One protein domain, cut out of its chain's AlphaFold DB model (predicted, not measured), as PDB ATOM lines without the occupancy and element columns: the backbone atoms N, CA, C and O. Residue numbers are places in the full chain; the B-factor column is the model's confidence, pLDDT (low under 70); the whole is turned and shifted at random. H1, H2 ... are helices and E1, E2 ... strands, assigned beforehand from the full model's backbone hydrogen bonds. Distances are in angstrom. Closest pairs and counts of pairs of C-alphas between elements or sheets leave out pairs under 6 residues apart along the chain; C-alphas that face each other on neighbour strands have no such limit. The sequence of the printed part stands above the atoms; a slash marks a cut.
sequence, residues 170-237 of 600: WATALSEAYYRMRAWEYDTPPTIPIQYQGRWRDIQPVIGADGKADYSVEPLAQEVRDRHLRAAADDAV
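AT A GLANCE: This is residues 170 to 237 of the 600 residues of an uncharacterized protein of Streptomyces sp. 8K308 (UniProt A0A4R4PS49). A two-strand hairpin, E1 and E2, with H1 packed mainly on E1, joins a looped link in a small body, from which residues 222 to 237 of H2 stick out as a long arm. The printed part has 68 residues, with two named helices and two named strands in the order H1, E1, E2, H2 along the chain; the class is mixed, helices and strands, and the sheet of E1 and E2 is antiparallel. The whole is loose, radius of gyration of the C-alphas 15.1 A, and spans 52 by 27 by 14 A.

IN THESE COORDINATES: Find C-alpha 192 at (180.673, 173.953, 207.070), where E1, residues 192 to 196, begins; E2 is residues 199 to 203. H1, residues 170 to 181, is 16.2 A long. H2, residues 218 to 237, runs 29.4 A to C-alpha 237 at (200.620, 204.786, 219.258).

HOW THE PARTS SIT: In the hairpin, at 152 degrees, look for N 194 and O 201, 2.8 A apart, within hydrogen-bond range. The closest C-alphas of H1 and E1 are those of Leu 174 and Ile 194, 5.8 A apart. H1 and H2 are near each other; E1 and H2 are apart. Every O i to N i+4 pair is within range in H1, 14 of 16 in H2.

THE WHOLE: The printed part has no cut. The link from E2 to H2 is long, 14 residues. No printed residue is under 70 in pLDDT.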
ATOM      1  N   TRP A 170     180.000 186.788 210.965       97.88
ATOM      2  CA  TRP A 170     180.387 185.373 210.948       97.88
ATOM      3  C   TRP A 170     179.286 184.453 211.487       97.88
ATOM      4  O   TRP A 170     179.002 183.422 210.874       97.88
ATOM      5  N   ALA A 171     178.625 184.830 212.583       96.88
ATOM      6  CA  ALA A 171     177.510 184.066 213.147       96.88
ATOM      7  C   ALA A 171     176.331 183.953 212.160       96.88
ATOM      8  O   ALA A 171     175.754 182.876 211.986       96.88
ATOM      9  N   THR A 172     176.012 185.046 211.459       97.31
ATOM     10  CA  THR A 172     174.976 185.067 210.414       97.31
ATOM     11  C   THR A 172     175.362 184.168 209.239       97.31
ATOM     12  O   THR A 172     174.567 183.322 208.827       97.31
ATOM     13  N   ALA A 173     176.606 184.275 208.752       97.56
ATOM     14  CA  ALA A 173     177.120 183.436 207.670       97.56
ATOM     15  C   ALA A 173     177.089 181.938 208.025       97.56
ATOM     16  O   ALA A 173     176.737 181.110 207.181       97.56
ATOM     17  N   LEU A 174     177.400 181.585 209.278       97.12
ATOM     18  CA  LEU A 174     177.277 180.215 209.770       97.12
ATOM     19  C   LEU A 174     175.828 179.734 209.773       97.12
ATOM     20  O   LEU A 174     175.563 178.635 209.287       97.12
ATOM     21  N   SER A 175     174.892 180.544 210.268       95.62
ATOM     22  CA  SER A 175     173.471 180.186 210.271       95.62
ATOM     23  C   SER A 175     172.967 179.906 208.851       95.62
ATOM     24  O   SER A 175     172.393 178.847 208.588       95.62
ATOM     25  N   GLU A 176     173.260 180.796 207.901       96.56
ATOM     26  CA  GLU A 176     172.864 180.632 206.501       96.56
ATOM     27  C   GLU A 176     173.479 179.385 205.849       96.56
ATOM     28  O   GLU A 176     172.783 178.647 205.141       96.56
ATOM     29  N   ALA A 177     174.768 179.128 206.085       96.19
ATOM     30  CA  ALA A 177     175.461 177.964 205.541       96.19
ATOM     31  C   ALA A 177     174.938 176.651 206.146       96.19
ATOM     32  O   ALA A 177     174.681 175.699 205.406       96.19
ATOM     33  N   TYR A 178     174.689 176.626 207.460       94.81
ATOM     34  CA  TYR A 178     174.087 175.496 208.170       94.81
ATOM     35  C   TYR A 178     172.714 175.129 207.593       94.81
ATOM     36  O   TYR A 178     172.466 173.960 207.278       94.81
ATOM     37  N   TYR A 179     171.850 176.126 207.360       93.69
ATOM     38  CA  TYR A 179     170.544 175.913 206.729       93.69
ATOM     39  C   TYR A 179     170.649 175.451 205.275       93.69
ATOM     40  O   TYR A 179     169.907 174.558 204.860       93.69
ATOM     41  N   ARG A 180     171.570 176.024 204.492       94.50
ATOM     42  CA  ARG A 180     171.753 175.673 203.077       94.50
ATOM     43  C   ARG A 180     172.278 174.251 202.894       94.50
ATOM     44  O   ARG A 180     171.820 173.557 201.991       94.50
ATOM     45  N   MET A 181     173.222 173.829 203.733       91.81
ATOM     46  CA  MET A 181     173.801 172.486 203.681       91.81
ATOM     47  C   MET A 181     172.881 171.415 204.260       91.81
ATOM     48  O   MET A 181     173.103 170.246 203.981       91.81
ATOM     49  N   ARG A 182     171.867 171.794 205.049       88.81
ATOM     50  CA  ARG A 182     171.041 170.855 205.821       88.81
ATOM     51  C   ARG A 182     171.892 169.912 206.666       88.81
ATOM     52  O   ARG A 182     171.721 168.698 206.633       88.81
ATOM     53  N   ALA A 183     172.832 170.473 207.426       76.69
ATOM     54  CA  ALA A 183     173.823 169.693 208.172       76.69
ATOM     55  C   ALA A 183     173.204 168.649 209.133       76.69
ATOM     56  O   ALA A 183     173.849 167.654 209.446       76.69
ATOM     57  N   TRP A 184     171.941 168.830 209.541       80.88
ATOM     58  CA  TRP A 184     171.173 167.869 210.344       80.88
ATOM     59  C   TRP A 184     170.760 166.580 209.605       80.88
ATOM     60  O   TRP A 184     170.291 165.651 210.255       80.88
ATOM     61  N   GLU A 185     170.870 166.518 208.273       83.69
ATOM     62  CA  GLU A 185     170.513 165.335 207.468       83.69
ATOM     63  C   GLU A 185     171.678 164.335 207.318       83.69
ATOM     64  O   GLU A 185     171.484 163.259 206.753       83.69
ATOM     65  N   TYR A 186     172.877 164.661 207.813       80.88
ATOM     66  CA  TYR A 186     174.069 163.817 207.692       80.88
ATOM     67  C   TYR A 186     174.330 162.995 208.958       80.88
ATOM     68  O   TYR A 186     174.367 163.540 210.059       80.88
ATOM     69  N   ASP A 187     174.618 161.699 208.786       84.38
ATOM     70  CA  ASP A 187     175.014 160.802 209.886       84.38
ATOM     71  C   ASP A 187     176.362 161.202 210.514       84.38
ATOM     72  O   ASP A 187     176.560 161.069 211.720       84.38
ATOM     73  N   THR A 188     177.280 161.726 209.694       89.12
ATOM     74  CA  THR A 188     178.537 162.338 210.141       89.12
ATOM     75  C   THR A 188     178.466 163.838 209.860       89.12
ATOM     76  O   THR A 188     178.494 164.220 208.686       89.12
ATOM     77  N   PRO A 189     178.385 164.692 210.894       91.88
ATOM     78  CA  PRO A 189     178.273 166.136 210.726       91.88
ATOM     79  C   PRO A 189     179.430 166.703 209.881       91.88
ATOM     80  O   PRO A 189     180.594 166.526 210.253       91.88
ATOM     81  N   PRO A 190     179.154 167.343 208.728       94.44
ATOM     82  CA  PRO A 190     180.203 167.840 207.843       94.44
ATOM     83  C   PRO A 190     180.816 169.136 208.380       94.44
ATOM     84  O   PRO A 190     180.162 169.897 209.090       94.44
ATOM     85  N   THR A 191     182.049 169.440 207.981       96.06
ATOM     86  CA  THR A 191     182.605 170.796 208.100       96.06
ATOM     87  C   THR A 191     181.791 171.761 207.238       96.06
ATOM     88  O   THR A 191     181.483 171.445 206.087       96.06
ATOM     89  N   ILE A 192     181.454 172.933 207.778       97.06
ATOM     90  CA  ILE A 192     180.673 173.953 207.070       97.06
ATOM     91  C   ILE A 192     181.609 175.082 206.620       97.06
ATOM     92  O   ILE A 192     182.113 175.812 207.480       97.06
ATOM     93  N   PRO A 193     181.838 175.267 205.306       96.94
ATOM     94  CA  PRO A 193     182.535 176.437 204.800       96.94
ATOM     95  C   PRO A 193     181.606 177.654 204.863       96.94
ATOM     96  O   PRO A 193     180.515 177.657 204.287       96.94
ATOM     97  N   ILE A 194     182.048 178.702 205.548       97.75
ATOM     98  CA  ILE A 194     181.339 179.978 205.671       97.75
ATOM     99  C   ILE A 194     182.152 181.085 205.000       97.75
ATOM    100  O   ILE A 194     183.385 181.067 205.025       97.75
ATOM    101  N   GLN A 195     181.461 182.057 204.402       97.50
ATOM    102  CA  GLN A 195     182.085 183.215 203.766       97.50
ATOM    103  C   GLN A 195     181.517 184.507 204.352       97.50
ATOM    104  O   GLN A 195     180.306 184.709 204.336       97.50
ATOM    105  N   TYR A 196     182.389 185.403 204.808       97.44
ATOM    106  CA  TYR A 196     182.018 186.743 205.260       97.44
ATOM    107  C   TYR A 196     183.035 187.763 204.741       97.44
ATOM    108  O   TYR A 196     184.243 187.548 204.837       97.44
ATOM    109  N   GLN A 197     182.551 188.851 204.127       95.56
ATOM    110  CA  GLN A 197     183.386 189.894 203.503       95.56
ATOM    111  C   GLN A 197     184.514 189.332 202.608       95.56
ATOM    112  O   GLN A 197     185.668 189.748 202.682       95.56
ATOM    113  N   GLY A 198     184.199 188.322 201.790       95.75
ATOM    114  CA  GLY A 198     185.162 187.691 200.880       95.75
ATOM    115  C   GLY A 198     186.159 186.726 201.536       95.75
ATOM    116  O   GLY A 198     186.868 186.028 200.812       95.75
ATOM    117  N   ARG A 199     186.188 186.617 202.870       96.88
ATOM    118  CA  ARG A 199     187.038 185.677 203.614       96.88
ATOM    119  C   ARG A 199     186.296 184.366 203.855       96.88
ATOM    120  O   ARG A 199     185.120 184.382 204.206       96.88
ATOM    121  N   TRP A 200     186.996 183.245 203.686       97.50
ATOM    122  CA  TRP A 200     186.473 181.904 203.948       97.50
ATOM    123  C   TRP A 200     186.990 181.356 205.280       97.50
ATOM    124  O   TRP A 200     188.149 181.579 205.655       97.50
ATOM    125  N   ARG A 201     186.125 180.625 205.983       97.56
ATOM    126  CA  ARG A 201     186.442 179.875 207.201       97.56
ATOM    127  C   ARG A 201     185.724 178.534 207.170       97.56
ATOM    128  O   ARG A 201     184.572 178.461 206.758       97.56
ATOM    129  N   ASP A 202     186.400 177.500 207.643       97.56
ATOM    130  CA  ASP A 202     185.834 176.165 207.793       97.56
ATOM    131  C   ASP A 202     185.460 175.945 209.259       97.56
ATOM    132  O   ASP A 202     186.332 175.943 210.129       97.56
ATOM    133  N   ILE A 203     184.167 175.769 209.541       97.62
ATOM    134  CA  ILE A 203     183.674 175.517 210.899       97.62
ATOM    135  C   ILE A 203     183.479 174.019 211.090       97.62
ATOM    136  O   ILE A 203     182.626 173.394 210.451       97.62
ATOM    137  N   GLN A 204     184.291 173.444 211.973       95.94
ATOM    138  CA  GLN A 204     184.169 172.045 212.362       95.94
ATOM    139  C   GLN A 204     183.078 171.883 213.431       95.94
ATOM    140  O   GLN A 204     183.017 172.695 214.358       95.94
ATOM    141  N   PRO A 205     182.229 170.849 213.329       95.81
ATOM    142  CA  PRO A 205     181.256 170.547 214.367       95.81
ATOM    143  C   PRO A 205     181.941 170.019 215.627       95.81
ATOM    144  O   PRO A 205     182.840 169.180 215.557       95.81
ATOM    145  N   VAL A 206     181.445 170.436 216.786       94.12
ATOM    146  CA  VAL A 206     181.764 169.826 218.079       94.12
ATOM    147  C   VAL A 206     180.609 168.905 218.453       94.12
ATOM    148  O   VAL A 206     179.462 169.337 218.524       94.12
ATOM    149  N   ILE A 207     180.884 167.619 218.673       92.25
ATOM    150  CA  ILE A 207     179.844 166.666 219.077       92.25
ATOM    151  C   ILE A 207     179.583 166.822 220.577       92.25
ATOM    152  O   ILE A 207     180.454 166.538 221.400       92.25
ATOM    153  N   GLY A 208     178.382 167.283 220.922       89.19
ATOM    154  CA  GLY A 208     177.921 167.425 222.297       89.19
ATOM    155  C   GLY A 208     177.684 166.079 222.987       89.19
ATOM    156  O   GLY A 208     177.612 165.022 222.358       89.19
ATOM    157  N   ALA A 209     177.512 166.112 224.311       88.94
ATOM    158  CA  ALA A 209     177.247 164.916 225.121       88.94
ATOM    159  C   ALA A 209     175.922 164.205 224.763       88.94
ATOM    160  O   ALA A 209     175.736 163.039 225.101       88.94
ATOM    161  N   ASP A 210     175.010 164.894 224.078       89.00
ATOM    162  CA  ASP A 210     173.754 164.353 223.551       89.00
ATOM    163  C   ASP A 210     173.905 163.709 222.157       89.00
ATOM    164  O   ASP A 210     172.918 163.258 221.576       89.00
ATOM    165  N   GLY A 211     175.130 163.662 221.623       88.62
ATOM    166  CA  GLY A 211     175.443 163.131 220.301       88.62
ATOM    167  C   GLY A 211     175.095 164.072 219.147       88.62
ATOM    168  O   GLY A 211     175.235 163.668 217.994       88.62
ATOM    169  N   LYS A 212     174.648 165.308 219.414       89.44
ATOM    170  CA  LYS A 212     174.353 166.293 218.365       89.44
ATOM    171  C   LYS A 212     175.587 167.121 218.031       89.44
ATOM    172  O   LYS A 212     176.370 167.464 218.912       89.44
ATOM    173  N   ALA A 213     175.745 167.463 216.755       92.06
ATOM    174  CA  ALA A 213     176.737 168.449 216.346       92.06
ATOM    175  C   ALA A 213     176.292 169.859 216.717       92.06
ATOM    176  O   ALA A 213     175.213 170.301 216.315       92.06
ATOM    177  N   ASP A 214     177.169 170.555 217.425       93.56
ATOM    178  CA  ASP A 214     177.111 171.985 217.655       93.56
ATOM    179  C   ASP A 214     178.126 172.684 216.743       93.56
ATOM    180  O   ASP A 214     179.275 172.255 216.618       93.56
ATOM    181  N   TYR A 215     177.691 173.750 216.079       94.88
ATOM    182  CA  TYR A 215     178.541 174.568 215.222       94.88
ATOM    183  C   TYR A 215     178.633 175.947 215.846       94.88
ATOM    184  O   TYR A 215     177.621 176.627 216.008       94.88
ATOM    185  N   SER A 216     179.852 176.373 216.158       94.81
ATOM    186  CA  SER A 216     180.077 177.630 216.857       94.81
ATOM    187  C   SER A 216     181.181 178.441 216.195       94.81
ATOM    188  O   SER A 216     182.221 177.908 215.808       94.81
ATOM    189  N   VAL A 217     180.949 179.749 216.098       96.44
ATOM    190  CA  VAL A 217     181.972 180.736 215.723       96.44
ATOM    191  C   VAL A 217     182.740 181.259 216.937       96.44
ATOM    192  O   VAL A 217     183.592 182.124 216.779       96.44
ATOM    193  N   GLU A 218     182.494 180.730 218.139       94.31
ATOM    194  CA  GLU A 218     183.179 181.156 219.366       94.31
ATOM    195  C   GLU A 218     184.715 181.143 219.261       94.31
ATOM    196  O   GLU A 218     185.333 182.115 219.690       94.31
ATOM    197  N   PRO A 219     185.368 180.152 218.613       94.19
ATOM    198  CA  PRO A 219     186.821 180.195 218.423       94.19
ATOM    199  C   PRO A 219     187.313 181.394 217.596       94.19
ATOM    200  O   PRO A 219     188.475 181.777 217.710       94.19
ATOM    201  N   LEU A 220     186.448 181.999 216.769       95.88
ATOM    202  CA  LEU A 220     186.768 183.209 216.005       95.88
ATOM    203  C   LEU A 220     186.665 184.481 216.855       95.88
ATOM    204  O   LEU A 220     187.221 185.500 216.450       95.88
ATOM    205  N   ALA A 221     185.991 184.449 218.012       96.25
ATOM    206  CA  ALA A 221     185.798 185.626 218.858       96.25
ATOM    207  C   ALA A 221     187.138 186.243 219.276       96.25
ATOM    208  O   ALA A 221     187.348 187.438 219.083       96.25
ATOM    209  N   GLN A 222     188.074 185.416 219.756       95.44
ATOM    210  CA  GLN A 222     189.407 185.877 220.142       95.44
ATOM    211  C   GLN A 222     190.193 186.420 218.941       95.44
ATOM    212  O   GLN A 222     190.824 187.465 219.051       95.44
ATOM    213  N   GLU A 223     190.126 185.762 217.775       96.00
ATOM    214  CA  GLU A 223     190.820 186.227 216.563       96.00
ATOM    215  C   GLU A 223     190.312 187.609 216.120       96.00
ATOM    216  O   GLU A 223     191.105 188.482 215.762       96.00
ATOM    217  N   VAL A 224     188.988 187.807 216.139       97.00
ATOM    218  CA  VAL A 224     188.340 189.082 215.801       97.00
ATOM    219  C   VAL A 224     188.715 190.147 216.829       97.00
ATOM    220  O   VAL A 224     189.193 191.211 216.434       97.00
ATOM    221  N   ARG A 225     188.587 189.843 218.128       97.38
ATOM    222  CA  ARG A 225     188.966 190.750 219.219       97.38
ATOM    223  C   ARG A 225     190.422 191.185 219.101       97.38
ATOM    224  O   ARG A 225     190.691 192.378 219.088       97.38
ATOM    225  N   ASP A 226     191.355 190.247 218.954       97.31
ATOM    226  CA  ASP A 226     192.785 190.552 218.867       97.31
ATOM    227  C   ASP A 226     193.122 191.400 217.637       97.31
ATOM    228  O   ASP A 226     194.054 192.200 217.666       97.31
ATOM    229  N   ARG A 227     192.406 191.221 216.521       97.56
ATOM    230  CA  ARG A 227     192.628 192.031 215.317       97.56
ATOM    231  C   ARG A 227     192.228 193.487 215.539       97.56
ATOM    232  O   ARG A 227     193.030 194.366 215.242       97.56
ATOM    233  N   HIS A 228     191.031 193.722 216.070       98.06
ATOM    234  CA  HIS A 228     190.523 195.071 216.341       98.06
ATOM    235  C   HIS A 228     191.248 195.739 217.510       98.06
ATOM    236  O   HIS A 228     191.522 196.931 217.449       98.06
ATOM    237  N   LEU A 229     191.670 194.969 218.517       98.06
ATOM    238  CA  LEU A 229     192.530 195.466 219.590       98.06
ATOM    239  C   LEU A 229     193.891 195.937 219.059       98.06
ATOM    240  O   LEU A 229     194.366 196.982 219.483       98.06
ATOM    241  N   ARG A 230     194.515 195.206 218.120       98.19
ATOM    242  CA  ARG A 230     195.762 195.666 217.477       98.19
ATOM    243  C   ARG A 230     195.553 196.962 216.691       98.19
ATOM    244  O   ARG A 230     196.358 197.866 216.831       98.19
ATOM    245  N   ALA A 231     194.459 197.080 215.938       97.50
ATOM    246  CA  ALA A 231     194.151 198.316 215.215       97.50
ATOM    247  C   ALA A 231     193.912 199.506 216.168       97.50
ATOM    248  O   ALA A 231     194.415 200.601 215.929       97.50
ATOM    249  N   ALA A 232     193.211 199.279 217.283       97.56
ATOM    250  CA  ALA A 232     193.045 200.276 218.337       97.56
ATOM    251  C   ALA A 232     194.378 200.643 219.015       97.56
ATOM    252  O   ALA A 232     194.579 201.797 219.388       97.56
ATOM    253  N   ALA A 233     195.287 199.677 219.167       98.00
ATOM    254  CA  ALA A 233     196.626 199.901 219.701       98.00
ATOM    255  C   ALA A 233     197.486 200.753 218.757       98.00
ATOM    256  O   ALA A 233     198.129 201.689 219.223       98.00
ATOM    257  N   ASP A 234     197.441 200.494 217.449       96.88
ATOM    258  CA  ASP A 234     198.120 201.320 216.441       96.88
ATOM    259  C   ASP A 234     197.598 202.772 216.487       96.88
ATOM    260  O   ASP A 234     198.380 203.722 216.516       96.88
ATOM    261  N   ASP A 235     196.276 202.958 216.611       95.81
ATOM    262  CA  ASP A 235     195.653 204.277 216.792       95.81
ATOM    263  C   ASP A 235     196.110 205.001 218.071       95.81
ATOM    264  O   ASP A 235     196.144 206.237 218.095       95.81
ATOM    265  N   ALA A 236     196.421 204.249 219.131       96.25
ATOM    266  CA  ALA A 236     196.927 204.773 220.396       96.25
ATOM    267  C   ALA A 236     198.416 205.143 220.323       96.25
ATOM    268  O   ALA A 236     198.811 206.133 220.934       96.25
ATOM    269  N   VAL A 237     199.228 204.403 219.557       96.44
ATOM    270  CA  VAL A 237     200.620 204.786 219.258       96.44
ATOM    271  C   VAL A 237     200.642 206.105 218.494       96.44
ATOM    272  O   VAL A 237     201.319 207.039 218.916       96.44
TER     273      VAL A 237